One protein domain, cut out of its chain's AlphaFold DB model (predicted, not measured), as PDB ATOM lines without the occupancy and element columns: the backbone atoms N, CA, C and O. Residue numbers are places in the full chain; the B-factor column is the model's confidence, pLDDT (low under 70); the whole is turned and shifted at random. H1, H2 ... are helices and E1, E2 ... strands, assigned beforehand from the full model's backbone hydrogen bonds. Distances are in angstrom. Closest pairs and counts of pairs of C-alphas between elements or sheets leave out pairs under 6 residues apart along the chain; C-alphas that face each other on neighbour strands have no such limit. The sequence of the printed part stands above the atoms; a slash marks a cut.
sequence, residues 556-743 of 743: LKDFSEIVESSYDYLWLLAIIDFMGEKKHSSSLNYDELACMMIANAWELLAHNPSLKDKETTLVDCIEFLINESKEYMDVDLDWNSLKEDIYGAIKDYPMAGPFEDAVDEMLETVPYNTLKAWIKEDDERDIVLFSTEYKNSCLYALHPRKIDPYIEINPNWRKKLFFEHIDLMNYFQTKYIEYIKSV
ATOM      1  N   LEU A 556      34.848 -51.031 -26.017       80.75
ATOM      2  CA  LEU A 556      36.165 -50.532 -25.597       80.75
ATOM      3  C   LEU A 556      37.145 -51.658 -25.229       80.75
ATOM      4  O   LEU A 556      38.350 -51.461 -25.316       80.75
ATOM      5  N   LYS A 557      36.646 -52.839 -24.838       81.50
ATOM      6  CA  LYS A 557      37.482 -54.022 -24.592       81.50
ATOM      7  C   LYS A 557      38.184 -54.486 -25.861       81.50
ATOM      8  O   LYS A 557      39.368 -54.806 -25.835       81.50
ATOM      9  N   ASP A 558      37.416 -54.518 -26.941       79.88
ATOM     10  CA  ASP A 558      37.811 -55.089 -28.223       79.88
ATOM     11  C   ASP A 558      38.458 -54.019 -29.126       79.88
ATOM     12  O   ASP A 558      38.741 -54.276 -30.289       79.88
ATOM     13  N   PHE A 559      38.704 -52.807 -28.604       85.94
ATOM     14  CA  PHE A 559      39.254 -51.690 -29.379       85.94
ATOM     15  C   PHE A 559      40.609 -52.037 -30.004       85.94
ATOM     16  O   PHE A 559      40.846 -51.738 -31.164       85.94
ATOM     17  N   SER A 560      41.465 -52.767 -29.286       85.44
ATOM     18  CA  SER A 560      42.763 -53.211 -29.809       85.44
ATOM     19  C   SER A 560      42.675 -54.116 -31.046       85.44
ATOM     20  O   SER A 560      43.689 -54.310 -31.707       85.44
ATOM     21  N   GLU A 561      41.505 -54.678 -31.369       85.50
ATOM     22  CA  GLU A 561      41.300 -55.501 -32.570       85.50
ATOM     23  C   GLU A 561      41.068 -54.669 -33.841       85.50
ATOM     24  O   GLU A 561      41.104 -55.223 -34.938       85.50
ATOM     25  N   ILE A 562      40.810 -53.363 -33.705       84.00
ATOM     26  CA  ILE A 562      40.457 -52.467 -34.819       84.00
ATOM     27  C   ILE A 562      41.437 -51.305 -35.016       84.00
ATOM     28  O   ILE A 562      41.205 -50.474 -35.886       84.00
ATOM     29  N   VAL A 563      42.480 -51.216 -34.189       87.44
ATOM     30  CA  VAL A 563      43.471 -50.137 -34.258       87.44
ATOM     31  C   VAL A 563      44.316 -50.276 -35.521       87.44
ATOM     32  O   VAL A 563      44.877 -51.341 -35.784       87.44
ATOM     33  N   GLU A 564      44.434 -49.181 -36.264       87.19
ATOM     34  CA  GLU A 564      45.221 -49.079 -37.494       87.19
ATOM     35  C   GLU A 564      46.504 -48.258 -37.275       87.19
ATOM     36  O   GLU A 564      47.508 -48.534 -37.931       87.19
ATOM     37  N   SER A 565      46.505 -47.319 -36.319       90.81
ATOM     38  CA  SER A 565      47.650 -46.463 -35.966       90.81
ATOM     39  C   SER A 565      47.786 -46.255 -34.450       90.81
ATOM     40  O   SER A 565      46.815 -46.352 -33.698       90.81
ATOM     41  N   SER A 566      48.984 -45.900 -33.971       92.25
ATOM     42  CA  SER A 566      49.205 -45.517 -32.568       92.25
ATOM     43  C   SER A 566      48.355 -44.302 -32.161       92.25
ATOM     44  O   SER A 566      47.931 -44.203 -31.005       92.25
ATOM     45  N   TYR A 567      48.018 -43.432 -33.118       94.62
ATOM     46  CA  TYR A 567      47.171 -42.256 -32.919       94.62
ATOM     47  C   TYR A 567      45.721 -42.600 -32.537       94.62
ATOM     48  O   TYR A 567      45.088 -41.820 -31.826       94.62
ATOM     49  N   ASP A 568      45.211 -43.787 -32.892       94.69
ATOM     50  CA  ASP A 568      43.869 -44.235 -32.482       94.69
ATOM     51  C   ASP A 568      43.756 -44.352 -30.952       94.69
ATOM     52  O   ASP A 568      42.730 -44.018 -30.351       94.69
ATOM     53  N   TYR A 569      44.837 -44.786 -30.294       95.44
ATOM     54  CA  TYR A 569      44.900 -44.812 -28.834       95.44
ATOM     55  C   TYR A 569      45.001 -43.406 -28.245       95.44
ATOM     56  O   TYR A 569      44.329 -43.128 -27.253       95.44
ATOM     57  N   LEU A 570      45.805 -42.520 -28.844       96.38
ATOM     58  CA  LEU A 570      45.935 -41.136 -28.379       96.38
ATOM     59  C   LEU A 570      44.605 -40.385 -28.469       96.38
ATOM     60  O   LEU A 570      44.271 -39.635 -27.556       96.38
ATOM     61  N   TRP A 571      43.818 -40.624 -29.517       96.62
ATOM     62  CA  TRP A 571      42.490 -40.036 -29.678       96.62
ATOM     63  C   TRP A 571      41.518 -40.485 -28.583       96.62
ATOM     64  O   TRP A 571      40.840 -39.655 -27.975       96.62
ATOM     65  N   LEU A 572      41.490 -41.785 -28.259       94.69
ATOM     66  CA  LEU A 572      40.712 -42.269 -27.114       94.69
ATOM     67  C   LEU A 572      41.204 -41.678 -25.793       94.69
ATOM     68  O   LEU A 572      40.373 -41.276 -24.979       94.69
ATOM     69  N   LEU A 573      42.522 -41.619 -25.583       95.12
ATOM     70  CA  LEU A 573      43.110 -41.024 -24.385       95.12
ATOM     71  C   LEU A 573      42.682 -39.567 -24.240       95.12
ATOM     72  O   LEU A 573      42.159 -39.214 -23.192       95.12
ATOM     73  N   ALA A 574      42.776 -38.761 -25.300       95.00
ATOM     74  CA  ALA A 574      42.336 -37.371 -25.290       95.00
ATOM     75  C   ALA A 574      40.853 -37.227 -24.910       95.00
ATOM     76  O   ALA A 574      40.513 -36.410 -24.053       95.00
ATOM     77  N   ILE A 575      39.968 -38.055 -25.483       93.81
ATOM     78  CA  ILE A 575      38.540 -38.060 -25.129       93.81
ATOM     79  C   ILE A 575      38.340 -38.406 -23.649       93.81
ATOM     80  O   ILE A 575      37.563 -37.739 -22.965       93.81
ATOM     81  N   ILE A 576      39.005 -39.448 -23.144       92.38
ATOM     82  CA  ILE A 576      38.873 -39.877 -21.745       92.38
ATOM     83  C   ILE A 576      39.392 -38.785 -20.798       92.38
ATOM     84  O   ILE A 576      38.741 -38.502 -19.795       92.38
ATOM     85  N   ASP A 577      40.504 -38.136 -21.143       91.00
ATOM     86  CA  ASP A 577      41.126 -37.056 -20.369       91.00
ATOM     87  C   ASP A 577      40.178 -35.855 -20.216       91.00
ATOM     88  O   ASP A 577      39.890 -35.404 -19.103       91.00
ATOM     89  N   PHE A 578      39.582 -35.394 -21.325       89.12
ATOM     90  CA  PHE A 578      38.581 -34.320 -21.288       89.12
ATOM     91  C   PHE A 578      37.374 -34.673 -20.419       89.12
ATOM     92  O   PHE A 578      36.820 -33.804 -19.738       89.12
ATOM     93  N   MET A 579      36.982 -35.947 -20.423       83.69
ATOM     94  CA  MET A 579      35.837 -36.442 -19.671       83.69
ATOM     95  C   MET A 579      36.127 -36.690 -18.187       83.69
ATOM     96  O   MET A 579      35.160 -36.769 -17.432       83.69
ATOM     97  N   GLY A 580      37.393 -36.827 -17.776       65.62
ATOM     98  CA  GLY A 580      37.797 -37.216 -16.421       65.62
ATOM     99  C   GLY A 580      37.787 -36.082 -15.403       65.62
ATOM    100  O   GLY A 580      37.171 -36.222 -14.351       65.62
ATOM    101  N   GLU A 581      38.400 -34.938 -15.729       55.22
ATOM    102  CA  GLU A 581      38.547 -33.833 -14.761       55.22
ATOM    103  C   GLU A 581      38.414 -32.422 -15.365       55.22
ATOM    104  O   GLU A 581      38.186 -31.467 -14.623       55.22
ATOM    105  N   LYS A 582      38.506 -32.247 -16.696       52.09
ATOM    106  CA  LYS A 582      38.823 -30.917 -17.258       52.09
ATOM    107  C   LYS A 582      37.750 -30.138 -18.001       52.09
ATOM    108  O   LYS A 582      37.970 -28.949 -18.193       52.09
ATOM    109  N   LYS A 583      36.603 -30.692 -18.387       51.75
ATOM    110  CA  LYS A 583      35.452 -29.919 -18.910       51.75
ATOM    111  C   LYS A 583      34.325 -30.899 -19.217       51.75
ATOM    112  O   LYS A 583      34.481 -31.770 -20.061       51.75
ATOM    113  N   HIS A 584      33.140 -30.703 -18.641       56.12
ATOM    114  CA  HIS A 584      31.934 -31.455 -19.027       56.12
ATOM    115  C   HIS A 584      31.357 -30.979 -20.372       56.12
ATOM    116  O   HIS A 584      30.144 -30.788 -20.515       56.12
ATOM    117  N   SER A 585      32.224 -30.736 -21.356       58.41
ATOM    118  CA  SER A 585      31.775 -30.335 -22.674       58.41
ATOM    119  C   SER A 585      31.161 -31.532 -23.378       58.41
ATOM    120  O   SER A 585      31.734 -32.611 -23.476       58.41
ATOM    121  N   SER A 586      29.952 -31.318 -23.880       69.44
ATOM    122  CA  SER A 586      29.250 -32.279 -24.730       69.44
ATOM    123  C   SER A 586      29.912 -32.416 -26.103       69.44
ATOM    124  O   SER A 586      29.703 -33.412 -26.785       69.44
ATOM    125  N   SER A 587      30.689 -31.399 -26.483       86.06
ATOM    126  CA  SER A 587      31.258 -31.181 -27.805       86.06
ATOM    127  C   SER A 587      32.745 -30.866 -27.670       86.06
ATOM    128  O   SER A 587      33.099 -29.948 -26.930       86.06
ATOM    129  N   LEU A 588      33.600 -31.589 -28.384       88.69
ATOM    130  CA  LEU A 588      35.055 -31.419 -28.354       88.69
ATOM    131  C   LEU A 588      35.541 -31.100 -29.769       88.69
ATOM    132  O   LEU A 588      35.228 -31.849 -30.696       88.69
ATOM    133  N   ASN A 589      36.240 -29.979 -29.950       90.44
ATOM    134  CA  ASN A 589      36.800 -29.626 -31.256       90.44
ATOM    135  C   ASN A 589      38.047 -30.476 -31.553       90.44
ATOM    136  O   ASN A 589      38.661 -31.059 -30.657       90.44
ATOM    137  N   TYR A 590      38.395 -30.577 -32.830       92.38
ATOM    138  CA  TYR A 590      39.532 -31.387 -33.260       92.38
ATOM    139  C   TYR A 590      40.857 -30.811 -32.762       92.38
ATOM    140  O   TYR A 590      41.720 -31.577 -32.351       92.38
ATOM    141  N   ASP A 591      40.984 -29.486 -32.705       89.88
ATOM    142  CA  ASP A 591      42.223 -28.837 -32.281       89.88
ATOM    143  C   ASP A 591      42.524 -29.078 -30.794       89.88
ATOM    144  O   ASP A 591      43.644 -29.461 -30.453       89.88
ATOM    145  N   GLU A 592      41.537 -28.934 -29.892       90.75
ATOM    146  CA  GLU A 592      41.731 -29.246 -28.466       90.75
ATOM    147  C   GLU A 592      42.009 -30.745 -28.280       90.75
ATOM    148  O   GLU A 592      42.833 -31.104 -27.434       90.75
ATOM    149  N   LEU A 593      41.370 -31.616 -29.074       93.94
ATOM    150  CA  LEU A 593      41.653 -33.053 -29.070       93.94
ATOM    151  C   LEU A 593      43.086 -33.345 -29.515       93.94
ATOM    152  O   LEU A 593      43.785 -34.054 -28.801       93.94
ATOM    153  N   ALA A 594      43.557 -32.757 -30.612       95.38
ATOM    154  CA  ALA A 594      44.914 -32.951 -31.109       95.38
ATOM    155  C   ALA A 594      45.973 -32.411 -30.135       95.38
ATOM    156  O   ALA A 594      46.962 -33.090 -29.859       95.38
ATOM    157  N   CYS A 595      45.738 -31.248 -29.523       95.00
ATOM    158  CA  CYS A 595      46.610 -30.728 -28.465       95.00
ATOM    159  C   CYS A 595      46.675 -31.692 -27.273       95.00
ATOM    160  O   CYS A 595      47.749 -31.956 -26.734       95.00
ATOM    161  N   MET A 596      45.539 -32.264 -26.864       95.50
ATOM    162  CA  MET A 596      45.502 -33.237 -25.770       95.50
ATOM    163  C   MET A 596      46.148 -34.578 -26.154       95.50
ATOM    164  O   MET A 596      46.791 -35.205 -25.311       95.50
ATOM    165  N   MET A 597      46.028 -35.010 -27.415       97.12
ATOM    166  CA  MET A 597      46.742 -36.174 -27.954       97.12
ATOM    167  C   MET A 597      48.255 -35.974 -27.854       97.12
ATOM    168  O   MET A 597      48.942 -36.847 -27.329       97.12
ATOM    169  N   ILE A 598      48.759 -34.813 -28.288       97.00
ATOM    170  CA  ILE A 598      50.184 -34.465 -28.217       97.00
ATOM    171  C   ILE A 598      50.648 -34.393 -26.763       97.00
ATOM    172  O   ILE A 598      51.679 -34.970 -26.438       97.00
ATOM    173  N   ALA A 599      49.880 -33.772 -25.864       96.69
ATOM    174  CA  ALA A 599      50.225 -33.710 -24.443       96.69
ATOM    175  C   ALA A 599      50.307 -35.110 -23.798       96.69
ATOM    176  O   ALA A 599      51.254 -35.400 -23.064       96.69
ATOM    177  N   ASN A 600      49.360 -36.003 -24.113       96.19
ATOM    178  CA  ASN A 600      49.394 -37.397 -23.661       96.19
ATOM    179  C   ASN A 600      50.591 -38.162 -24.247       96.19
ATOM    180  O   ASN A 600      51.285 -38.873 -23.520       96.19
ATOM    181  N   ALA A 601      50.864 -38.011 -25.545       96.75
ATOM    182  CA  ALA A 601      52.012 -38.642 -26.190       96.75
ATOM    183  C   ALA A 601      53.336 -38.160 -25.586       96.75
ATOM    184  O   ALA A 601      54.208 -38.970 -25.274       96.75
ATOM    185  N   TRP A 602      53.466 -36.853 -25.365       97.38
ATOM    186  CA  TRP A 602      54.641 -36.220 -24.778       97.38
ATOM    187  C   TRP A 602      54.940 -36.788 -23.391       97.38
ATOM    188  O   TRP A 602      56.060 -37.242 -23.153       97.38
ATOM    189  N   GLU A 603      53.941 -36.859 -22.507       96.00
ATOM    190  CA  GLU A 603      54.081 -37.469 -21.180       96.00
ATOM    191  C   GLU A 603      54.519 -38.942 -21.278       96.00
ATOM    192  O   GLU A 603      55.459 -39.368 -20.603       96.00
ATOM    193  N   LEU A 604      53.891 -39.737 -22.148       95.75
ATOM    194  CA  LEU A 604      54.200 -41.165 -22.278       95.75
ATOM    195  C   LEU A 604      55.603 -41.417 -22.849       95.75
ATOM    196  O   LEU A 604      56.311 -42.312 -22.370       95.75
ATOM    197  N   LEU A 605      56.026 -40.626 -23.836       95.19
ATOM    198  CA  LEU A 605      57.351 -40.697 -24.459       95.19
ATOM    199  C   LEU A 605      58.456 -40.160 -23.541       95.19
ATOM    200  O   LEU A 605      59.579 -40.668 -23.575       95.19
ATOM    201  N   ALA A 606      58.151 -39.182 -22.684       94.44
ATOM    202  CA  ALA A 606      59.057 -38.719 -21.636       94.44
ATOM    203  C   ALA A 606      59.380 -39.838 -20.635       94.44
ATOM    204  O   ALA A 606      60.550 -40.089 -20.335       94.44
ATOM    205  N   HIS A 607      58.357 -40.573 -20.189       93.62
ATOM    206  CA  HIS A 607      58.516 -41.716 -19.285       93.62
ATOM    207  C   HIS A 607      59.121 -42.953 -19.968       93.62
ATOM    208  O   HIS A 607      59.658 -43.832 -19.291       93.62
ATOM    209  N   ASN A 608      59.067 -43.032 -21.302       93.31
ATOM    210  CA  ASN A 608      59.590 -44.154 -22.081       93.31
ATOM    211  C   ASN A 608      60.507 -43.689 -23.235       93.31
ATOM    212  O   ASN A 608      60.170 -43.899 -24.403       93.31
ATOM    213  N   PRO A 609      61.706 -43.131 -22.956       91.94
ATOM    214  CA  PRO A 609      62.553 -42.518 -23.985       91.94
ATOM    215  C   PRO A 609      62.958 -43.450 -25.135       91.94
ATOM    216  O   PRO A 609      63.169 -42.988 -26.248       91.94
ATOM    217  N   SER A 610      63.029 -44.765 -24.894       91.38
ATOM    218  CA  SER A 610      63.340 -45.766 -25.926       91.38
ATOM    219  C   SER A 610      62.275 -45.894 -27.020       91.38
ATOM    220  O   SER A 610      62.489 -46.622 -27.983       91.38
ATOM    221  N   LEU A 611      61.099 -45.285 -26.835       91.62
ATOM    222  CA  LEU A 611      60.003 -45.313 -27.805       91.62
ATOM    223  C   LEU A 611      60.032 -44.120 -28.768       91.62
ATOM    224  O   LEU A 611      59.355 -44.174 -29.787       91.62
ATOM    225  N   LYS A 612      60.835 -43.082 -28.490       92.88
ATOM    226  CA  LYS A 612      60.920 -41.868 -29.321       92.88
ATOM    227  C   LYS A 612      61.318 -42.169 -30.768       92.88
ATOM    228  O   LYS A 612      60.720 -41.633 -31.689       92.88
ATOM    229  N   ASP A 613      62.237 -43.112 -30.970       90.00
ATOM    230  CA  ASP A 613      62.699 -43.514 -32.308       90.00
ATOM    231  C   ASP A 613      61.597 -44.149 -33.180       90.00
ATOM    232  O   ASP A 613      61.788 -44.322 -34.382       90.00
ATOM    233  N   LYS A 614      60.463 -44.536 -32.582       89.06
ATOM    234  CA  LYS A 614      59.328 -45.158 -33.277       89.06
ATOM    235  C   LYS A 614      58.192 -44.186 -33.599       89.06
ATOM    236  O   LYS A 614      57.299 -44.551 -34.350       89.06
ATOM    237  N   GLU A 615      58.236 -42.979 -33.047       89.94
ATOM    238  CA  GLU A 615      57.204 -41.944 -33.170       89.94
ATOM    239  C   GLU A 615      57.846 -40.645 -33.673       89.94
ATOM    240  O   GLU A 615      57.773 -39.600 -33.031       89.94
ATOM    241  N   THR A 616      58.555 -40.719 -34.803       89.50
ATOM    242  CA  THR A 616      59.420 -39.624 -35.271       89.50
ATOM    243  C   THR A 616      58.650 -38.340 -35.563       89.50
ATOM    244  O   THR A 616      59.096 -37.285 -35.131       89.50
ATOM    245  N   THR A 617      57.471 -38.410 -36.199       89.00
ATOM    246  CA  THR A 617      56.646 -37.219 -36.478       89.00
ATOM    247  C   THR A 617      56.219 -36.519 -35.184       89.00
ATOM    248  O   THR A 617      56.363 -35.304 -35.048       89.00
ATOM    249  N   LEU A 618      55.741 -37.283 -34.193       93.19
ATOM    250  CA  LEU A 618      55.355 -36.738 -32.888       93.19
ATOM    251  C   LEU A 618      56.554 -36.168 -32.127       93.19
ATOM    252  O   LEU A 618      56.433 -35.120 -31.500       93.19
ATOM    253  N   VAL A 619      57.712 -36.828 -32.179       95.19
ATOM    254  CA  VAL A 619      58.937 -36.336 -31.535       95.19
ATOM    255  C   VAL A 619      59.414 -35.040 -32.181       95.19
ATOM    256  O   VAL A 619      59.710 -34.099 -31.451       95.19
ATOM    257  N   ASP A 620      59.418 -34.951 -33.511       92.00
ATOM    258  CA  ASP A 620      59.788 -33.735 -34.241       92.00
ATOM    259  C   ASP A 620      58.835 -32.575 -33.898       92.00
ATOM    260  O   ASP A 620      59.278 -31.451 -33.649       92.00
ATOM    261  N   CYS A 621      57.529 -32.854 -33.807       95.00
ATOM    262  CA  CYS A 621      56.521 -31.898 -33.349       95.00
ATOM    263  C   CYS A 621      56.788 -31.422 -31.909       95.00
ATOM    264  O   CYS A 621      56.793 -30.220 -31.640       95.00
ATOM    265  N   ILE A 622      57.062 -32.346 -30.984       96.38
ATOM    266  CA  ILE A 622      57.359 -32.027 -29.582       96.38
ATOM    267  C   ILE A 622      58.644 -31.199 -29.469       96.38
ATOM    268  O   ILE A 622      58.670 -30.197 -28.760       96.38
ATOM    269  N   GLU A 623      59.715 -31.571 -30.173       94.31
ATOM    270  CA  GLU A 623      60.972 -30.818 -30.157       94.31
ATOM    271  C   GLU A 623      60.812 -29.415 -30.749       94.31
ATOM    272  O   GLU A 623      61.382 -28.453 -30.225       94.31
ATOM    273  N   PHE A 624      60.002 -29.279 -31.801       90.25
ATOM    274  CA  PHE A 624      59.602 -27.984 -32.334       90.25
ATOM    275  C   PHE A 624      58.877 -27.146 -31.270       90.25
ATOM    276  O   PHE A 624      59.311 -26.031 -30.984       90.25
ATOM    277  N   LEU A 625      57.852 -27.695 -30.608       87.06
ATOM    278  CA  LEU A 625      57.084 -26.993 -29.572       87.06
ATOM    279  C   LEU A 625      57.934 -26.632 -28.341       87.06
ATOM    280  O   LEU A 625      57.780 -25.541 -27.799       87.06
ATOM    281  N   ILE A 626      58.882 -27.484 -27.935       92.38
ATOM    282  CA  ILE A 626      59.871 -27.169 -26.887       92.38
ATOM    283  C   ILE A 626      60.693 -25.938 -27.270       92.38
ATOM    284  O   ILE A 626      60.940 -25.068 -26.436       92.38
ATOM    285  N   ASN A 627      61.148 -25.854 -28.520       85.31
ATOM    286  CA  ASN A 627      61.951 -24.720 -28.962       85.31
ATOM    287  C   ASN A 627      61.122 -23.439 -29.065       85.31
ATOM    288  O   ASN A 627      61.570 -22.410 -28.566       85.31
ATOM    289  N   GLU A 628      59.913 -23.519 -29.621       81.50
ATOM    290  CA  GLU A 628      59.015 -22.367 -29.734       81.50
ATOM    291  C   GLU A 628      58.543 -21.869 -28.364       81.50
ATOM    292  O   GLU A 628      58.399 -20.663 -28.167       81.50
ATOM    293  N   SER A 629      58.363 -22.764 -27.387       87.19
ATOM    294  CA  SER A 629      57.885 -22.383 -26.053       87.19
ATOM    295  C   SER A 629      58.770 -21.346 -25.359       87.19
ATOM    296  O   SER A 629      58.250 -20.446 -24.711       87.19
ATOM    297  N   LYS A 630      60.089 -21.401 -25.591       82.81
ATOM    298  CA  LYS A 630      61.091 -20.513 -24.974       82.81
ATOM    299  C   LYS A 630      60.996 -19.055 -25.425       82.81
ATOM    300  O   LYS A 630      61.556 -18.172 -24.780       82.81
ATOM    301  N   GLU A 631      60.380 -18.805 -26.580       71.50
ATOM    302  CA  GLU A 631      60.262 -17.464 -27.163       71.50
ATOM    303  C   GLU A 631      58.803 -17.004 -27.305       71.50
ATOM    304  O   GLU A 631      58.543 -15.799 -27.272       71.50
ATOM    305  N   TYR A 632      57.857 -17.937 -27.464       65.00
ATOM    306  CA  TYR A 632      56.503 -17.643 -27.942       65.00
ATOM    307  C   TYR A 632      55.367 -18.181 -27.054       65.00
ATOM    308  O   TYR A 632      54.208 -17.935 -27.391       65.00
ATOM    309  N   MET A 633      55.647 -18.880 -25.946       80.50
ATOM    310  CA  MET A 633      54.619 -19.369 -25.009       80.50
ATOM    311  C   MET A 633      54.813 -18.795 -23.598       80.50
ATOM    312  O   MET A 633      55.891 -18.327 -23.242       80.50
ATOM    313  N   ASP A 634      53.756 -18.833 -22.781       75.12
ATOM    314  CA  ASP A 634      53.781 -18.321 -21.399       75.12
ATOM    315  C   ASP A 634      54.614 -19.193 -20.442       75.12
ATOM    316  O   ASP A 634      54.987 -18.749 -19.352       75.12
ATOM    317  N   VAL A 635      54.878 -20.444 -20.830       82.25
ATOM    318  CA  VAL A 635      55.621 -21.430 -20.046       82.25
ATOM    319  C   VAL A 635      56.690 -22.057 -20.931       82.25
ATOM    320  O   VAL A 635      56.369 -22.627 -21.974       82.25
ATOM    321  N   ASP A 636      57.945 -21.991 -20.489       90.94
ATOM    322  CA  ASP A 636      59.052 -22.726 -21.100       90.94
ATOM    323  C   ASP A 636      58.829 -24.229 -20.894       90.94
ATOM    324  O   ASP A 636      58.826 -24.717 -19.761       90.94
ATOM    325  N   LEU A 637      58.657 -24.965 -21.990       94.19
ATOM    326  CA  LEU A 637      58.420 -26.402 -21.966       94.19
ATOM    327  C   LEU A 637      59.715 -27.189 -22.180       94.19
ATOM    328  O   LEU A 637      60.642 -26.780 -22.883       94.19
ATOM    329  N   ASP A 638      59.741 -28.389 -21.616       96.00
ATOM    330  CA  ASP A 638      60.756 -29.406 -21.839       96.00
ATOM    331  C   ASP A 638      60.153 -30.821 -21.769       96.00
ATOM    332  O   ASP A 638      58.961 -31.026 -21.534       96.00
ATOM    333  N   TRP A 639      60.985 -31.841 -21.977       95.88
ATOM    334  CA  TRP A 639      60.540 -33.237 -21.927       95.88
ATOM    335  C   TRP A 639      60.011 -33.690 -20.558       95.88
ATOM    336  O   TRP A 639      59.388 -34.738 -20.502       95.88
ATOM    337  N   ASN A 640      60.241 -32.946 -19.475       94.12
ATOM    338  CA  ASN A 640      59.769 -33.278 -18.128       94.12
ATOM    339  C   ASN A 640      58.577 -32.414 -17.686       94.12
ATOM    340  O   ASN A 640      58.137 -32.532 -16.542       94.12
ATOM    341  N   SER A 641      58.081 -31.536 -18.559       94.19
ATOM    342  CA  SER A 641      56.930 -30.680 -18.275       94.19
ATOM    343  C   SER A 641      55.674 -31.516 -18.031       94.19
ATOM    344  O   SER A 641      55.490 -32.578 -18.630       94.19
ATOM    345  N   LEU A 642      54.806 -31.052 -17.129       93.75
ATOM    346  CA  LEU A 642      53.569 -31.761 -16.813       93.75
ATOM    347  C   LEU A 642      52.602 -31.676 -17.997       93.75
ATOM    348  O   LEU A 642      52.492 -30.636 -18.647       93.75
ATOM    349  N   LYS A 643      51.837 -32.748 -18.235       93.50
ATOM    350  CA  LYS A 643      50.821 -32.821 -19.302       93.50
ATOM    351  C   LYS A 643      49.879 -31.611 -19.309       93.50
ATOM    352  O   LYS A 643      49.479 -31.135 -20.368       93.50
ATOM    353  N   GLU A 644      49.517 -31.116 -18.127       90.62
ATOM    354  CA  GLU A 644      48.621 -29.970 -17.982       90.62
ATOM    355  C   GLU A 644      49.221 -28.661 -18.490       90.62
ATOM    356  O   GLU A 644      48.523 -27.908 -19.169       90.62
ATOM    357  N   ASP A 645      50.497 -28.428 -18.187       91.50
ATOM    358  CA  ASP A 645      51.241 -27.245 -18.617       91.50
ATOM    359  C   ASP A 645      51.510 -27.315 -20.120       91.50
ATOM    360  O   ASP A 645      51.315 -26.329 -20.827       91.50
ATOM    361  N   ILE A 646      51.849 -28.509 -20.623       93.94
ATOM    362  CA  ILE A 646      52.010 -28.773 -22.058       93.94
ATOM    363  C   ILE A 646      50.714 -28.428 -22.794       93.94
ATOM    364  O   ILE A 646      50.722 -27.568 -23.670       93.94
ATOM    365  N   TYR A 647      49.587 -29.044 -22.417       93.75
ATOM    366  CA  TYR A 647      48.292 -28.761 -23.044       93.75
ATOM    367  C   TYR A 647      47.914 -27.279 -22.918       93.75
ATOM    368  O   TYR A 647      47.452 -26.674 -23.884       93.75
ATOM    369  N   GLY A 648      48.118 -26.690 -21.735       88.12
ATOM    370  CA  GLY A 648      47.830 -25.288 -21.453       88.12
ATOM    371  C   GLY A 648      48.589 -24.320 -22.358       88.12
ATOM    372  O   GLY A 648      47.987 -23.363 -22.838       88.12
ATOM    373  N   ALA A 649      49.864 -24.597 -22.621       85.75
ATOM    374  CA  ALA A 649      50.718 -23.768 -23.459       85.75
ATOM    375  C   ALA A 649      50.436 -23.962 -24.958       85.75
ATOM    376  O   ALA A 649      50.336 -22.984 -25.698       85.75
ATOM    377  N   ILE A 650      50.255 -25.206 -25.417       87.00
ATOM    378  CA  ILE A 650      50.131 -25.483 -26.858       87.00
ATOM    379  C   ILE A 650      48.718 -25.247 -27.406       87.00
ATOM    380  O   ILE A 650      48.588 -24.921 -28.581       87.00
ATOM    381  N   LYS A 651      47.659 -25.352 -26.586       84.00
ATOM    382  CA  LYS A 651      46.266 -25.135 -27.045       84.00
ATOM    383  C   LYS A 651      46.011 -23.721 -27.576       84.00
ATOM    384  O   LYS A 651      45.095 -23.522 -28.367       84.00
ATOM    385  N   ASP A 652      46.787 -22.746 -27.103       77.44
ATOM    386  CA  ASP A 652      46.683 -21.339 -27.496       77.44
ATOM    387  C   ASP A 652      47.796 -20.932 -28.490       77.44
ATOM    388  O   ASP A 652      47.800 -19.805 -29.001       77.44
ATOM    389  N   TYR A 653      48.718 -21.854 -28.800       75.25
ATOM    390  CA  TYR A 653      49.803 -21.651 -29.755       75.25
ATOM    391  C   TYR A 653      49.310 -21.838 -31.206       75.25
ATOM    392  O   TYR A 653      48.536 -22.757 -31.480       75.25
ATOM    393  N   PRO A 654      49.729 -20.996 -32.172       68.31
ATOM    394  CA  PRO A 654      49.312 -21.148 -33.565       68.31
ATOM    395  C   PRO A 654      49.786 -22.476 -34.179       68.31
ATOM    396  O   PRO A 654      50.986 -22.734 -34.238       68.31
ATOM    397  N   MET A 655      48.859 -23.278 -34.711       74.75
ATOM    398  CA  MET A 655      49.189 -24.457 -35.524       74.75
ATOM    399  C   MET A 655      49.924 -24.019 -36.791       74.75
ATOM    400  O   MET A 655      49.354 -23.345 -37.649       74.75
ATOM    401  N   ALA A 656      51.219 -24.321 -36.860       64.75
ATOM    402  CA  ALA A 656      52.062 -23.995 -37.999       64.75
ATOM    403  C   ALA A 656      53.264 -24.941 -38.079       64.75
ATOM    404  O   ALA A 656      53.817 -25.353 -37.054       64.75
ATOM    405  N   GLY A 657      53.714 -25.217 -39.304       76.06
ATOM    406  CA  GLY A 657      54.924 -26.003 -39.551       76.06
ATOM    407  C   GLY A 657      54.798 -27.429 -38.997       76.06
ATOM    408  O   GLY A 657      53.726 -28.010 -39.131       76.06
ATOM    409  N   PRO A 658      55.825 -27.970 -38.309       75.69
ATOM    410  CA  PRO A 658      55.786 -29.338 -37.781       75.69
ATOM    411  C   PRO A 658      54.611 -29.624 -36.836       75.69
ATOM    412  O   PRO A 658      54.231 -30.778 -36.662       75.69
ATOM    413  N   PHE A 659      54.041 -28.590 -36.204       81.62
ATOM    414  CA  PHE A 659      52.845 -28.747 -35.381       81.62
ATOM    415  C   PHE A 659      51.585 -28.967 -36.228       81.62
ATOM    416  O   PHE A 659      50.816 -29.872 -35.932       81.62
ATOM    417  N   GLU A 660      51.401 -28.192 -37.297       81.19
ATOM    418  CA  GLU A 660      50.284 -28.366 -38.238       81.19
ATOM    419  C   GLU A 660      50.396 -29.708 -38.970       81.19
ATOM    420  O   GLU A 660      49.440 -30.478 -38.975       81.19
ATOM    421  N   ASP A 661      51.593 -30.045 -39.464       79.81
ATOM    422  CA  ASP A 661      51.851 -31.297 -40.185       79.81
ATOM    423  C   ASP A 661      51.504 -32.535 -39.333       79.81
ATOM    424  O   ASP A 661      50.862 -33.471 -39.811       79.81
ATOM    425  N   ALA A 662      51.890 -32.534 -38.050       86.31
ATOM    426  CA  ALA A 662      51.576 -33.626 -37.133       86.31
ATOM    427  C   ALA A 662      50.075 -33.712 -36.820       86.31
ATOM    428  O   ALA A 662      49.528 -34.809 -36.726       86.31
ATOM    429  N   VAL A 663      49.393 -32.573 -36.660       88.12
ATOM    430  CA  VAL A 663      47.946 -32.534 -36.400       88.12
ATOM    431  C   VAL A 663      47.162 -33.059 -37.603       88.12
ATOM    432  O   VAL A 663      46.271 -33.891 -37.420       88.12
ATOM    433  N   ASP A 664      47.522 -32.639 -38.816       86.19
ATOM    434  CA  ASP A 664      46.899 -33.108 -40.055       86.19
ATOM    435  C   ASP A 664      47.079 -34.623 -40.230       86.19
ATOM    436  O   ASP A 664      46.106 -35.330 -40.502       86.19
ATOM    437  N   GLU A 665      48.290 -35.143 -39.991       89.62
ATOM    438  CA  GLU A 665      48.574 -36.584 -40.039       89.62
ATOM    439  C   GLU A 665      47.765 -37.358 -38.984       89.62
ATOM    440  O   GLU A 665      47.157 -38.390 -39.283       89.62
ATOM    441  N   MET A 666      47.709 -36.855 -37.745       90.88
ATOM    442  CA  MET A 666      46.957 -37.497 -36.666       90.88
ATOM    443  C   MET A 666      45.454 -37.546 -36.942       90.88
ATOM    444  O   MET A 666      44.796 -38.514 -36.564       90.88
ATOM    445  N   LEU A 667      44.885 -36.506 -37.548       91.31
ATOM    446  CA  LEU A 667      43.437 -36.362 -37.684       91.31
ATOM    447  C   LEU A 667      42.879 -36.859 -39.021       91.31
ATOM    448  O   LEU A 667      41.655 -36.935 -39.153       91.31
ATOM    449  N   GLU A 668      43.737 -37.237 -39.976       87.44
ATOM    450  CA  GLU A 668      43.332 -37.653 -41.324       87.44
ATOM    451  C   GLU A 668      42.302 -38.795 -41.293       87.44
ATOM    452  O   GLU A 668      41.254 -38.711 -41.932       87.44
ATOM    453  N   THR A 669      42.560 -39.848 -40.509       88.81
ATOM    454  CA  THR A 669      41.730 -41.074 -40.501       88.81
ATOM    455  C   THR A 669      41.235 -41.494 -39.116       88.81
ATOM    456  O   THR A 669      40.213 -42.178 -38.995       88.81
ATOM    457  N   VAL A 670      41.899 -41.046 -38.049       93.94
ATOM    458  CA  VAL A 670      41.671 -41.503 -36.668       93.94
ATOM    459  C   VAL A 670      40.231 -41.308 -36.159       93.94
ATOM    460  O   VAL A 670      39.675 -42.254 -35.577       93.94
ATOM    461  N   PRO A 671      39.557 -40.159 -36.399       94.12
ATOM    462  CA  PRO A 671      38.182 -39.966 -35.935       94.12
ATOM    463  C   PRO A 671      37.196 -40.971 -36.548       94.12
ATOM    464  O   PRO A 671      36.211 -41.343 -35.900       94.12
ATOM    465  N   TYR A 672      37.461 -41.432 -37.773       92.56
ATOM    466  CA  TYR A 672      36.648 -42.418 -38.485       92.56
ATOM    467  C   TYR A 672      37.011 -43.843 -38.062       92.56
ATOM    468  O   TYR A 672      36.124 -44.634 -37.731       92.56
ATOM    469  N   ASN A 673      38.309 -44.150 -37.995       90.44
ATOM    470  CA  ASN A 673      38.829 -45.460 -37.607       90.44
ATOM    471  C   ASN A 673      38.358 -45.878 -36.215       90.44
ATOM    472  O   ASN A 673      37.838 -46.980 -36.035       90.44
ATOM    473  N   THR A 674      38.403 -44.958 -35.251       91.44
ATOM    474  CA  THR A 674      37.923 -45.210 -33.886       91.44
ATOM    475  C   THR A 674      36.441 -45.623 -33.854       91.44
ATOM    476  O   THR A 674      36.041 -46.473 -33.051       91.44
ATOM    477  N   LEU A 675      35.598 -45.087 -34.747       90.88
ATOM    478  CA  LEU A 675      34.172 -45.432 -34.803       90.88
ATOM    479  C   LEU A 675      33.885 -46.807 -35.414       90.88
ATOM    480  O   LEU A 675      32.793 -47.343 -35.176       90.88
ATOM    481  N   LYS A 676      34.849 -47.432 -36.103       89.44
ATOM    482  CA  LYS A 676      34.696 -48.783 -36.673       89.44
ATOM    483  C   LYS A 676      34.386 -49.852 -35.615       89.44
ATOM    484  O   LYS A 676      33.786 -50.883 -35.928       89.44
ATOM    485  N   ALA A 677      34.669 -49.586 -34.334       86.25
ATOM    486  CA  ALA A 677      34.289 -50.466 -33.218       86.25
ATOM    487  C   ALA A 677      32.762 -50.625 -33.077       86.25
ATOM    488  O   ALA A 677      32.276 -51.637 -32.551       86.25
ATOM    489  N   TRP A 678      32.000 -49.644 -33.567       89.12
ATOM    490  CA  TRP A 678      30.540 -49.604 -33.502       89.12
ATOM    491  C   TRP A 678      29.877 -49.588 -34.878       89.12
ATOM    492  O   TRP A 678      28.806 -50.180 -35.032       89.12
ATOM    493  N   ILE A 679      30.488 -48.943 -35.868       87.19
ATOM    494  CA  ILE A 679      29.916 -48.725 -37.198       87.19
ATOM    495  C   ILE A 679      30.786 -49.456 -38.223       87.19
ATOM    496  O   ILE A 679      31.889 -49.027 -38.526       87.19
ATOM    497  N   LYS A 680      30.297 -50.589 -38.737       87.06
ATOM    498  CA  LYS A 680      31.025 -51.433 -39.699       87.06
ATOM    499  C   LYS A 680      30.720 -51.019 -41.138       87.06
ATOM    500  O   LYS A 680      30.042 -51.759 -41.842       87.06
ATOM    501  N   GLU A 681      31.174 -49.836 -41.525       87.69
ATOM    502  CA  GLU A 681      31.041 -49.312 -42.887       87.69
ATOM    503  C   GLU A 681      32.411 -48.854 -43.391       87.69
ATOM    504  O   GLU A 681      33.238 -48.412 -42.592       87.69
ATOM    505  N   ASP A 682      32.631 -48.947 -44.702       80.50
ATOM    506  CA  ASP A 682      33.898 -48.557 -45.333       80.50
ATOM    507  C   ASP A 682      33.863 -47.119 -45.899       80.50
ATOM    508  O   ASP A 682      34.914 -46.515 -46.091       80.50
ATOM    509  N   ASP A 683      32.675 -46.554 -46.172       85.81
ATOM    510  CA  ASP A 683      32.518 -45.169 -46.655       85.81
ATOM    511  C   ASP A 683      32.442 -44.199 -45.463       85.81
ATOM    512  O   ASP A 683      31.533 -44.277 -44.632       85.81
ATOM    513  N   GLU A 684      33.369 -43.241 -45.393       85.25
ATOM    514  CA  GLU A 684      33.411 -42.212 -44.344       85.25
ATOM    515  C   GLU A 684      32.102 -41.419 -44.229       85.25
ATOM    516  O   GLU A 684      31.707 -41.031 -43.129       85.25
ATOM    517  N   ARG A 685      31.378 -41.210 -45.337       85.38
ATOM    518  CA  ARG A 685      30.090 -40.499 -45.316       85.38
ATOM    519  C   ARG A 685      29.023 -41.293 -44.577       85.38
ATOM    520  O   ARG A 685      28.214 -40.698 -43.863       85.38
ATOM    521  N   ASP A 686      29.046 -42.615 -44.715       86.25
ATOM    522  CA  ASP A 686      28.137 -43.507 -43.997       86.25
ATOM    523  C   ASP A 686      28.513 -43.572 -42.512       86.25
ATOM    524  O   ASP A 686      27.628 -43.528 -41.653       86.25
ATOM    525  N   ILE A 687      29.813 -43.574 -42.188       87.12
ATOM    526  CA  ILE A 687      30.295 -43.470 -40.801       87.12
ATOM    527  C   ILE A 687      29.791 -42.174 -40.155       87.12
ATOM    528  O   ILE A 687      29.231 -42.219 -39.058       87.12
ATOM    529  N   VAL A 688      29.916 -41.031 -40.837       89.50
ATOM    530  CA  VAL A 688      29.422 -39.736 -40.344       89.50
ATOM    531  C   VAL A 688      27.919 -39.793 -40.107       89.50
ATOM    532  O   VAL A 688      27.476 -39.531 -38.987       89.50
ATOM    533  N   LEU A 689      27.138 -40.207 -41.109       82.31
ATOM    534  CA  LEU A 689      25.682 -40.291 -41.004       82.31
ATOM    535  C   LEU A 689      25.255 -41.157 -39.809       82.31
ATOM    536  O   LEU A 689      24.507 -40.704 -38.944       82.31
ATOM    537  N   PHE A 690      25.786 -42.375 -39.705       79.38
ATOM    538  CA  PHE A 690      25.426 -43.297 -38.630       79.38
ATOM    539  C   PHE A 690      25.920 -42.859 -37.252       79.38
ATOM    540  O   PHE A 690      25.265 -43.155 -36.250       79.38
ATOM    541  N   SER A 691      27.040 -42.141 -37.187       85.62
ATOM    542  CA  SER A 691      27.539 -41.592 -35.929       85.62
ATOM    543  C   SER A 691      26.620 -40.499 -35.375       85.62
ATOM    544  O   SER A 691      26.370 -40.483 -34.172       85.62
ATOM    545  N   THR A 692      26.032 -39.652 -36.236       83.56
ATOM    546  CA  THR A 692      25.089 -38.594 -35.812       83.56
ATOM    547  C   THR A 692      23.771 -39.131 -35.257       83.56
ATOM    548  O   THR A 692      23.130 -38.477 -34.439       83.56
ATOM    549  N   GLU A 693      23.391 -40.354 -35.631       78.19
ATOM    550  CA  GLU A 693      22.242 -41.069 -35.063       78.19
ATOM    551  C   GLU A 693      22.620 -41.928 -33.843       78.19
ATOM    552  O   GLU A 693      21.789 -42.673 -33.317       78.19
ATOM    553  N   TYR A 694      23.881 -41.872 -33.399       78.31
ATOM    554  CA  TYR A 694      24.449 -42.740 -32.369       78.31
ATOM    555  C   TYR A 694      24.185 -44.234 -32.617       78.31
ATOM    556  O   TYR A 694      23.934 -45.008 -31.679       78.31
ATOM    557  N   LYS A 695      24.244 -44.669 -33.887       72.00
ATOM    558  CA  LYS A 695      24.002 -46.064 -34.286       72.00
ATOM    559  C   LYS A 695      24.894 -47.001 -33.471       72.00
ATOM    560  O   LYS A 695      26.080 -46.752 -33.263       72.00
ATOM    561  N   ASN A 696      24.308 -48.093 -32.980       77.31
ATOM    562  CA  ASN A 696      24.961 -49.067 -32.096       77.31
ATOM    563  C   ASN A 696      25.529 -48.481 -30.789       77.31
ATOM    564  O   ASN A 696      26.383 -49.109 -30.166       77.31
ATOM    565  N   SER A 697      25.042 -47.316 -30.340       77.56
ATOM    566  CA  SER A 697      25.598 -46.586 -29.192       77.56
ATOM    567  C   SER A 697      27.092 -46.298 -29.362       77.56
ATOM    568  O   SER A 697      27.877 -46.523 -28.438       77.56
ATOM    569  N   CYS A 698      27.486 -45.834 -30.553       82.88
ATOM    570  CA  CYS A 698      28.853 -45.399 -30.821       82.88
ATOM    571  C   CYS A 698      29.299 -44.288 -29.861       82.88
ATOM    572  O   CYS A 698      28.469 -43.574 -29.295       82.88
ATOM    573  N   LEU A 699      30.610 -44.192 -29.636       86.19
ATOM    574  CA  LEU A 699      31.192 -43.358 -28.580       86.19
ATOM    575  C   LEU A 699      30.885 -41.861 -28.756       86.19
ATOM    576  O   LEU A 699      30.616 -41.163 -27.780       86.19
ATOM    577  N   TYR A 700      30.888 -41.385 -29.998       94.38
ATOM    578  CA  TYR A 700      30.618 -39.996 -30.353       94.38
ATOM    579  C   TYR A 700      29.991 -39.887 -31.749       94.38
ATOM    580  O   TYR A 700      30.019 -40.843 -32.528       94.38
ATOM    581  N   ALA A 701      29.420 -38.720 -32.036       92.31
ATOM    582  CA  ALA A 701      28.964 -38.304 -33.357       92.31
ATOM    583  C   ALA A 701      30.029 -37.428 -34.026       92.31
ATOM    584  O   ALA A 701      30.608 -36.562 -33.368       92.31
ATOM    585  N   LEU A 702      30.282 -37.645 -35.318       92.25
ATOM    586  CA  LEU A 702      31.206 -36.845 -36.119       92.25
ATOM    587  C   LEU A 702      30.490 -35.659 -36.762       92.25
ATOM    588  O   LEU A 702      29.461 -35.816 -37.420       92.25
ATOM    589  N   HIS A 703      31.105 -34.483 -36.663       89.25
ATOM    590  CA  HIS A 703      30.688 -33.295 -37.394       89.25
ATOM    591  C   HIS A 703      31.872 -32.732 -38.194       89.25
ATOM    592  O   HIS A 703      32.444 -31.709 -37.802       89.25
ATOM    593  N   PRO A 704      32.244 -33.374 -39.323       75.69
ATOM    594  CA  PRO A 704      33.324 -32.917 -40.188       75.69
ATOM    595  C   PRO A 704      32.852 -31.672 -40.942       75.69
ATOM    596  O   PRO A 704      32.235 -31.726 -42.009       75.69
ATOM    597  N   ARG A 705      33.050 -30.514 -40.321       72.31
ATOM    598  CA  ARG A 705      32.808 -29.213 -40.937       72.31
ATOM    599  C   ARG A 705      34.052 -28.799 -41.716       72.31
ATOM    600  O   ARG A 705      35.158 -29.202 -41.390       72.31
ATOM    601  N   LYS A 706      33.869 -27.949 -42.733       49.41
ATOM    602  CA  LYS A 706      34.998 -27.346 -43.468       49.41
ATOM    603  C   LYS A 706      35.858 -26.419 -42.596       49.41
ATOM    604  O   LYS A 706      36.966 -26.106 -42.998       49.41
ATOM    605  N   ILE A 707      35.297 -25.931 -41.489       47.44
ATOM    606  CA  ILE A 707      35.912 -25.038 -40.500       47.44
ATOM    607  C   ILE A 707      35.400 -25.513 -39.135       47.44
ATOM    608  O   ILE A 707      34.196 -25.767 -39.012       47.44
ATOM    609  N   ASP A 708      36.290 -25.659 -38.156       66.31
ATOM    610  CA  ASP A 708      36.020 -26.159 -36.800       66.31
ATOM    611  C   ASP A 708      35.301 -27.526 -36.759       66.31
ATOM    612  O   ASP A 708      34.153 -27.625 -36.290       66.31
ATOM    613  N   PRO A 709      35.924 -28.607 -37.270       83.06
ATOM    614  CA  PRO A 709      35.402 -29.948 -37.059       83.06
ATOM    615  C   PRO A 709      35.394 -30.286 -35.560       83.06
ATOM    616  O   PRO A 709      36.276 -29.902 -34.790       83.06
ATOM    617  N   TYR A 710      34.350 -30.990 -35.130       90.75
ATOM    618  CA  TYR A 710      34.179 -31.387 -33.736       90.75
ATOM    619  C   TYR A 710      33.471 -32.734 -33.637       90.75
ATOM    620  O   TYR A 710      32.828 -33.199 -34.585       90.75
ATOM    621  N   ILE A 711      33.573 -33.348 -32.464       93.81
ATOM    622  CA  ILE A 711      32.794 -34.524 -32.089       93.81
ATOM    623  C   ILE A 711      31.808 -34.183 -30.979       93.81
ATOM    624  O   ILE A 711      32.111 -33.390 -30.089       93.81
ATOM    625  N   GLU A 712      30.638 -34.816 -30.998       91.69
ATOM    626  CA  GLU A 712      29.691 -34.765 -29.885       91.69
ATOM    627  C   GLU A 712      29.703 -36.094 -29.127       91.69
ATOM    628  O   GLU A 712      29.291 -37.131 -29.656       91.69
ATOM    629  N   ILE A 713      30.161 -36.075 -27.871       89.38
ATOM    630  CA  ILE A 713      30.235 -37.277 -27.038       89.38
ATOM    631  C   ILE A 713      28.826 -37.778 -26.756       89.38
ATOM    632  O   ILE A 713      27.996 -37.063 -26.173       89.38
ATOM    633  N   ASN A 714      28.594 -39.042 -27.111       82.69
ATOM    634  CA  ASN A 714      27.323 -39.704 -26.890       82.69
ATOM    635  C   ASN A 714      26.952 -39.616 -25.397       82.69
ATOM    636  O   ASN A 714      27.715 -40.097 -24.548       82.69
ATOM    637  N   PRO A 715      25.792 -39.027 -25.045       73.19
ATOM    638  CA  PRO A 715      25.375 -38.841 -23.656       73.19
ATOM    639  C   PRO A 715      25.408 -40.123 -22.813       73.19
ATOM    640  O   PRO A 715      25.716 -40.060 -21.621       73.19
ATOM    641  N   ASN A 716      25.178 -41.285 -23.436       69.19
ATOM    642  CA  ASN A 716      25.198 -42.593 -22.774       69.19
ATOM    643  C   ASN A 716      26.590 -42.987 -22.254       69.19
ATOM    644  O   ASN A 716      26.700 -43.779 -21.321       69.19
ATOM    645  N   TRP A 717      27.656 -42.434 -22.837       77.00
ATOM    646  CA  TRP A 717      29.033 -42.727 -22.446       77.00
ATOM    647  C   TRP A 717      29.576 -41.765 -21.391       77.00
ATOM    648  O   TRP A 717      30.514 -42.129 -20.690       77.00
ATOM    649  N   ARG A 718      28.974 -40.585 -21.197       70.69
ATOM    650  CA  ARG A 718      29.548 -39.525 -20.346       70.69
ATOM    651  C   ARG A 718      29.778 -39.946 -18.904       70.69
ATOM    652  O   ARG A 718      30.861 -39.731 -18.379       70.69
ATOM    653  N   LYS A 719      28.781 -40.579 -18.274       66.69
ATOM    654  CA  LYS A 719      28.907 -41.069 -16.891       66.69
ATOM    655  C   LYS A 719      30.004 -42.124 -16.783       66.69
ATOM    656  O   LYS A 719      30.796 -42.080 -15.854       66.69
ATOM    657  N   LYS A 720      30.058 -43.058 -17.736       72.94
ATOM    658  CA  LYS A 720      31.054 -44.131 -17.737       72.94
ATOM    659  C   LYS A 720      32.462 -43.581 -17.947       72.94
ATOM    660  O   LYS A 720      33.345 -43.912 -17.171       72.94
ATOM    661  N   LEU A 721      32.645 -42.720 -18.949       79.38
ATOM    662  CA  LEU A 721      33.919 -42.056 -19.211       79.38
ATOM    663  C   LEU A 721      34.365 -41.239 -18.000       79.38
ATOM    664  O   LEU A 721      35.524 -41.339 -17.659       79.38
ATOM    665  N   PHE A 722      33.460 -40.532 -17.313       75.69
ATOM    666  CA  PHE A 722      33.774 -39.771 -16.099       75.69
ATOM    667  C   PHE A 722      34.149 -40.664 -14.906       75.69
ATOM    668  O   PHE A 722      35.187 -40.463 -14.292       75.69
ATOM    669  N   PHE A 723      33.342 -41.668 -14.553       69.62
ATOM    670  CA  PHE A 723      33.606 -42.479 -13.355       69.62
ATOM    671  C   PHE A 723      34.740 -43.490 -13.538       69.62
ATOM    672  O   PHE A 723      35.430 -43.805 -12.575       69.62
ATOM    673  N   GLU A 724      34.927 -44.001 -14.753       80.12
ATOM    674  CA  GLU A 724      35.985 -44.960 -15.073       80.12
ATOM    675  C   GLU A 724      37.215 -44.265 -15.693       80.12
ATOM    676  O   GLU A 724      38.097 -44.966 -16.181       80.12
ATOM    677  N   HIS A 725      37.305 -42.922 -15.705       83.88
ATOM    678  CA  HIS A 725      38.352 -42.204 -16.453       83.88
ATOM    679  C   HIS A 725      39.765 -42.637 -16.055       83.88
ATOM    680  O   HIS A 725      40.552 -42.971 -16.929       83.88
ATOM    681  N   ILE A 726      40.074 -42.708 -14.754       84.69
ATOM    682  CA  ILE A 726      41.407 -43.089 -14.257       84.69
ATOM    683  C   ILE A 726      41.770 -44.496 -14.740       84.69
ATOM    684  O   ILE A 726      42.849 -44.724 -15.285       84.69
ATOM    685  N   ASP A 727      40.859 -45.452 -14.573       86.56
ATOM    686  CA  ASP A 727      41.078 -46.843 -14.965       86.56
ATOM    687  C   ASP A 727      41.194 -46.998 -16.495       86.56
ATOM    688  O   ASP A 727      42.035 -47.754 -16.992       86.56
ATOM    689  N   LEU A 728      40.390 -46.249 -17.256       88.62
ATOM    690  CA  LEU A 728      40.437 -46.205 -18.718       88.62
ATOM    691  C   LEU A 728      41.737 -45.571 -19.232       88.62
ATOM    692  O   LEU A 728      42.345 -46.139 -20.139       88.62
ATOM    693  N   MET A 729      42.187 -44.459 -18.637       92.38
ATOM    694  CA  MET A 729      43.462 -43.813 -18.965       92.38
ATOM    695  C   MET A 729      44.612 -44.797 -18.786       92.38
ATOM    696  O   MET A 729      45.329 -45.081 -19.741       92.38
ATOM    697  N   ASN A 730      44.731 -45.417 -17.608       89.94
ATOM    698  CA  ASN A 730      45.803 -46.376 -17.331       89.94
ATOM    699  C   ASN A 730      45.789 -47.574 -18.296       89.94
ATOM    700  O   ASN A 730      46.838 -48.007 -18.786       89.94
ATOM    701  N   TYR A 731      44.601 -48.109 -18.595       92.62
ATOM    702  CA  TYR A 731      44.454 -49.220 -19.534       92.62
ATOM    703  C   TYR A 731      44.921 -48.839 -20.943       92.62
ATOM    704  O   TYR A 731      45.741 -49.547 -21.533       92.62
ATOM    705  N   PHE A 732      44.436 -47.721 -21.489       94.00
ATOM    706  CA  PHE A 732      44.759 -47.322 -22.858       94.00
ATOM    707  C   PHE A 732      46.178 -46.761 -23.006       94.00
ATOM    708  O   PHE A 732      46.798 -47.009 -24.036       94.00
ATOM    709  N   GLN A 733      46.753 -46.136 -21.973       94.62
ATOM    710  CA  GLN A 733      48.178 -45.775 -21.938       94.62
ATOM    711  C   GLN A 733      49.065 -47.025 -22.016       94.62
ATOM    712  O   GLN A 733      50.019 -47.076 -22.794       94.62
ATOM    713  N   THR A 734      48.711 -48.078 -21.270       93.12
ATOM    714  CA  THR A 734      49.411 -49.369 -21.345       93.12
ATOM    715  C   THR A 734      49.307 -49.965 -22.750       93.12
ATOM    716  O   THR A 734      50.310 -50.415 -23.303       93.12
ATOM    717  N   LYS A 735      48.116 -49.925 -23.366       93.38
ATOM    718  CA  LYS A 735      47.896 -50.446 -24.725       93.38
ATOM    719  C   LYS A 735      48.637 -49.659 -25.803       93.38
ATOM    720  O   LYS A 735      49.197 -50.283 -26.700       93.38
ATOM    721  N   TYR A 736      48.709 -48.336 -25.686       94.50
ATOM    722  CA  TYR A 736      49.520 -47.486 -26.558       94.50
ATOM    723  C   TYR A 736      51.004 -47.880 -26.503       94.50
ATOM    724  O   TYR A 736      51.622 -48.145 -27.535       94.50
ATOM    725  N   ILE A 737      51.561 -48.034 -25.295       93.69
ATOM    726  CA  ILE A 737      52.956 -48.458 -25.102       93.69
ATOM    727  C   ILE A 737      53.200 -49.867 -25.668       93.69
ATOM    728  O   ILE A 737      54.232 -50.111 -26.296       93.69
ATOM    729  N   GLU A 738      52.286 -50.813 -25.431       92.94
ATOM    730  CA  GLU A 738      52.363 -52.169 -25.992       92.94
ATOM    731  C   GLU A 738      52.346 -52.146 -27.526       92.94
ATOM    732  O   GLU A 738      53.158 -52.830 -28.153       92.94
ATOM    733  N   TYR A 739      51.472 -51.329 -28.119       93.12
ATOM    734  CA  TYR A 739      51.343 -51.183 -29.564       93.12
ATOM    735  C   TYR A 739      52.630 -50.634 -30.186       93.12
ATOM    736  O   TYR A 739      53.209 -51.298 -31.043       93.12
ATOM    737  N   ILE A 740      53.161 -49.515 -29.683       92.56
ATOM    738  CA  ILE A 740      54.416 -48.928 -30.190       92.56
ATOM    739  C   ILE A 740      55.596 -49.883 -30.010       92.56
ATOM    740  O   ILE A 740      56.506 -49.937 -30.829       92.56
ATOM    741  N   LYS A 741      55.625 -50.688 -28.944       90.50
ATOM    742  CA  LYS A 741      56.669 -51.713 -28.793       90.50
ATOM    743  C   LYS A 741      56.566 -52.816 -29.848       90.50
ATOM    744  O   LYS A 741      57.606 -53.381 -30.187       90.50
ATOM    745  N   SER A 742      55.358 -53.117 -30.322       86.44
ATOM    746  CA  SER A 742      55.076 -54.196 -31.277       86.44
ATOM    747  C   SER A 742      55.294 -53.824 -32.746       86.44
ATOM    748  O   SER A 742      55.680 -54.703 -33.517       86.44
ATOM    749  N   VAL A 743      55.066 -52.555 -33.100       80.00
ATOM    750  CA  VAL A 743      55.405 -51.954 -34.404       80.00
ATOM    751  C   VAL A 743      56.903 -51.689 -34.462       80.00
ATOM    752  O   VAL A 743      57.526 -51.974 -35.506       80.00
TER     753      VAL A 743
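AT A GLANCE: This is residues 556 to 743 of the 743 residues of an uncharacterized protein of Bacteroidales bacterium KHT7 (UniProt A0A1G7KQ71). Two helices, H1 and H2, cross nearly at right angles in the middle of a compact body, with H10 running back alongside H1 and H4, H5 and H6 packed round H2. At one end of the long axis is a small antiparallel sheet, in the order E1, E3, E2, with H8 beside its edge strand E2; H4 is at the other end. The printed part has 188 residues, with ten named helices and three named strands in the order H1 E1 H2 H3 H4 H5 H6 H7 H8 E2 E3 H9 H10, and its class is mostly helix. The radius of gyration of the C-alphas is 16.0 A, and the rounded outline spans 46 by 36 by 31 A.

IN THESE COORDINATES: H1, residues 566 to 582, starts at C-alpha 566 (49.205, -45.517, -32.568) and is 23.6 A long. E1 is residues 587 to 589. H2, residues 590 to 607, measures 25.7 A. H3 is residues 609 to 614, and H4, residues 616 to 632, measures 23.4 A. H5 is residues 643 to 650, H6 658 to 667, H7 670 to 675 and H8 684 to 692. E2 is residues 700 to 703, E3 710 to 713 and H9 715 to 723. H10, residues 725 to 742, measures 25.4 A and ends at C-alpha 742 (55.076, -54.196, -31.277).

HOW THE PARTS SIT: H1 and H2 are the hubs, touching four helices each; they touch about perpendicular at 77 degrees, C-alphas 570 and 597 being closest at 5.0 A. H1 touches H10 at a shallow tilt of 17 degrees, opposite ways, closest at C-alphas 580 and 725, 5.0 A. Residues 567 to 572 of H1 touch H7, closest at C-alphas 568 and 670, 5.5 A; residues 576 to 581 touch H9, closest at C-alphas 580 and 722, 4.8 A. H2 touches H5, closest at C-alphas 599 and 643, 5.3 A, H6, at 594 and 663, 6.1 A, and H4, at 602 and 622, 6.9 A. H3 and H10 only just touch, with 3 pairs of C-alphas within 8 A, closest at 614 and 740, 6.9 A. H8 is at the sheet's level, its height only 0.9 A. E1 and E3 are antiparallel, with N 588 and O 711 2.9 A apart; the hairpin E2 and E3 has N 701 and O 712 at 2.9 A. Every O i to N i+4 pair is within hydrogen-bond range in H2, H5, H6, H8 and H10, against 11 of 13 in H1 and H4, 1 of 2 in H7, 3 of 5 in H9 and 0 of 2 in H3, where 2 of 3 O i to N i+3 pairs are.

THE WHOLE: The farthest C-alphas, of Glu 631 and Asn 696, are 47.6 A apart. The printed part has no cut and no long link. Mean pLDDT of the printed part is 85.9; residues under 70 include 580 to 586 and 706 to 708.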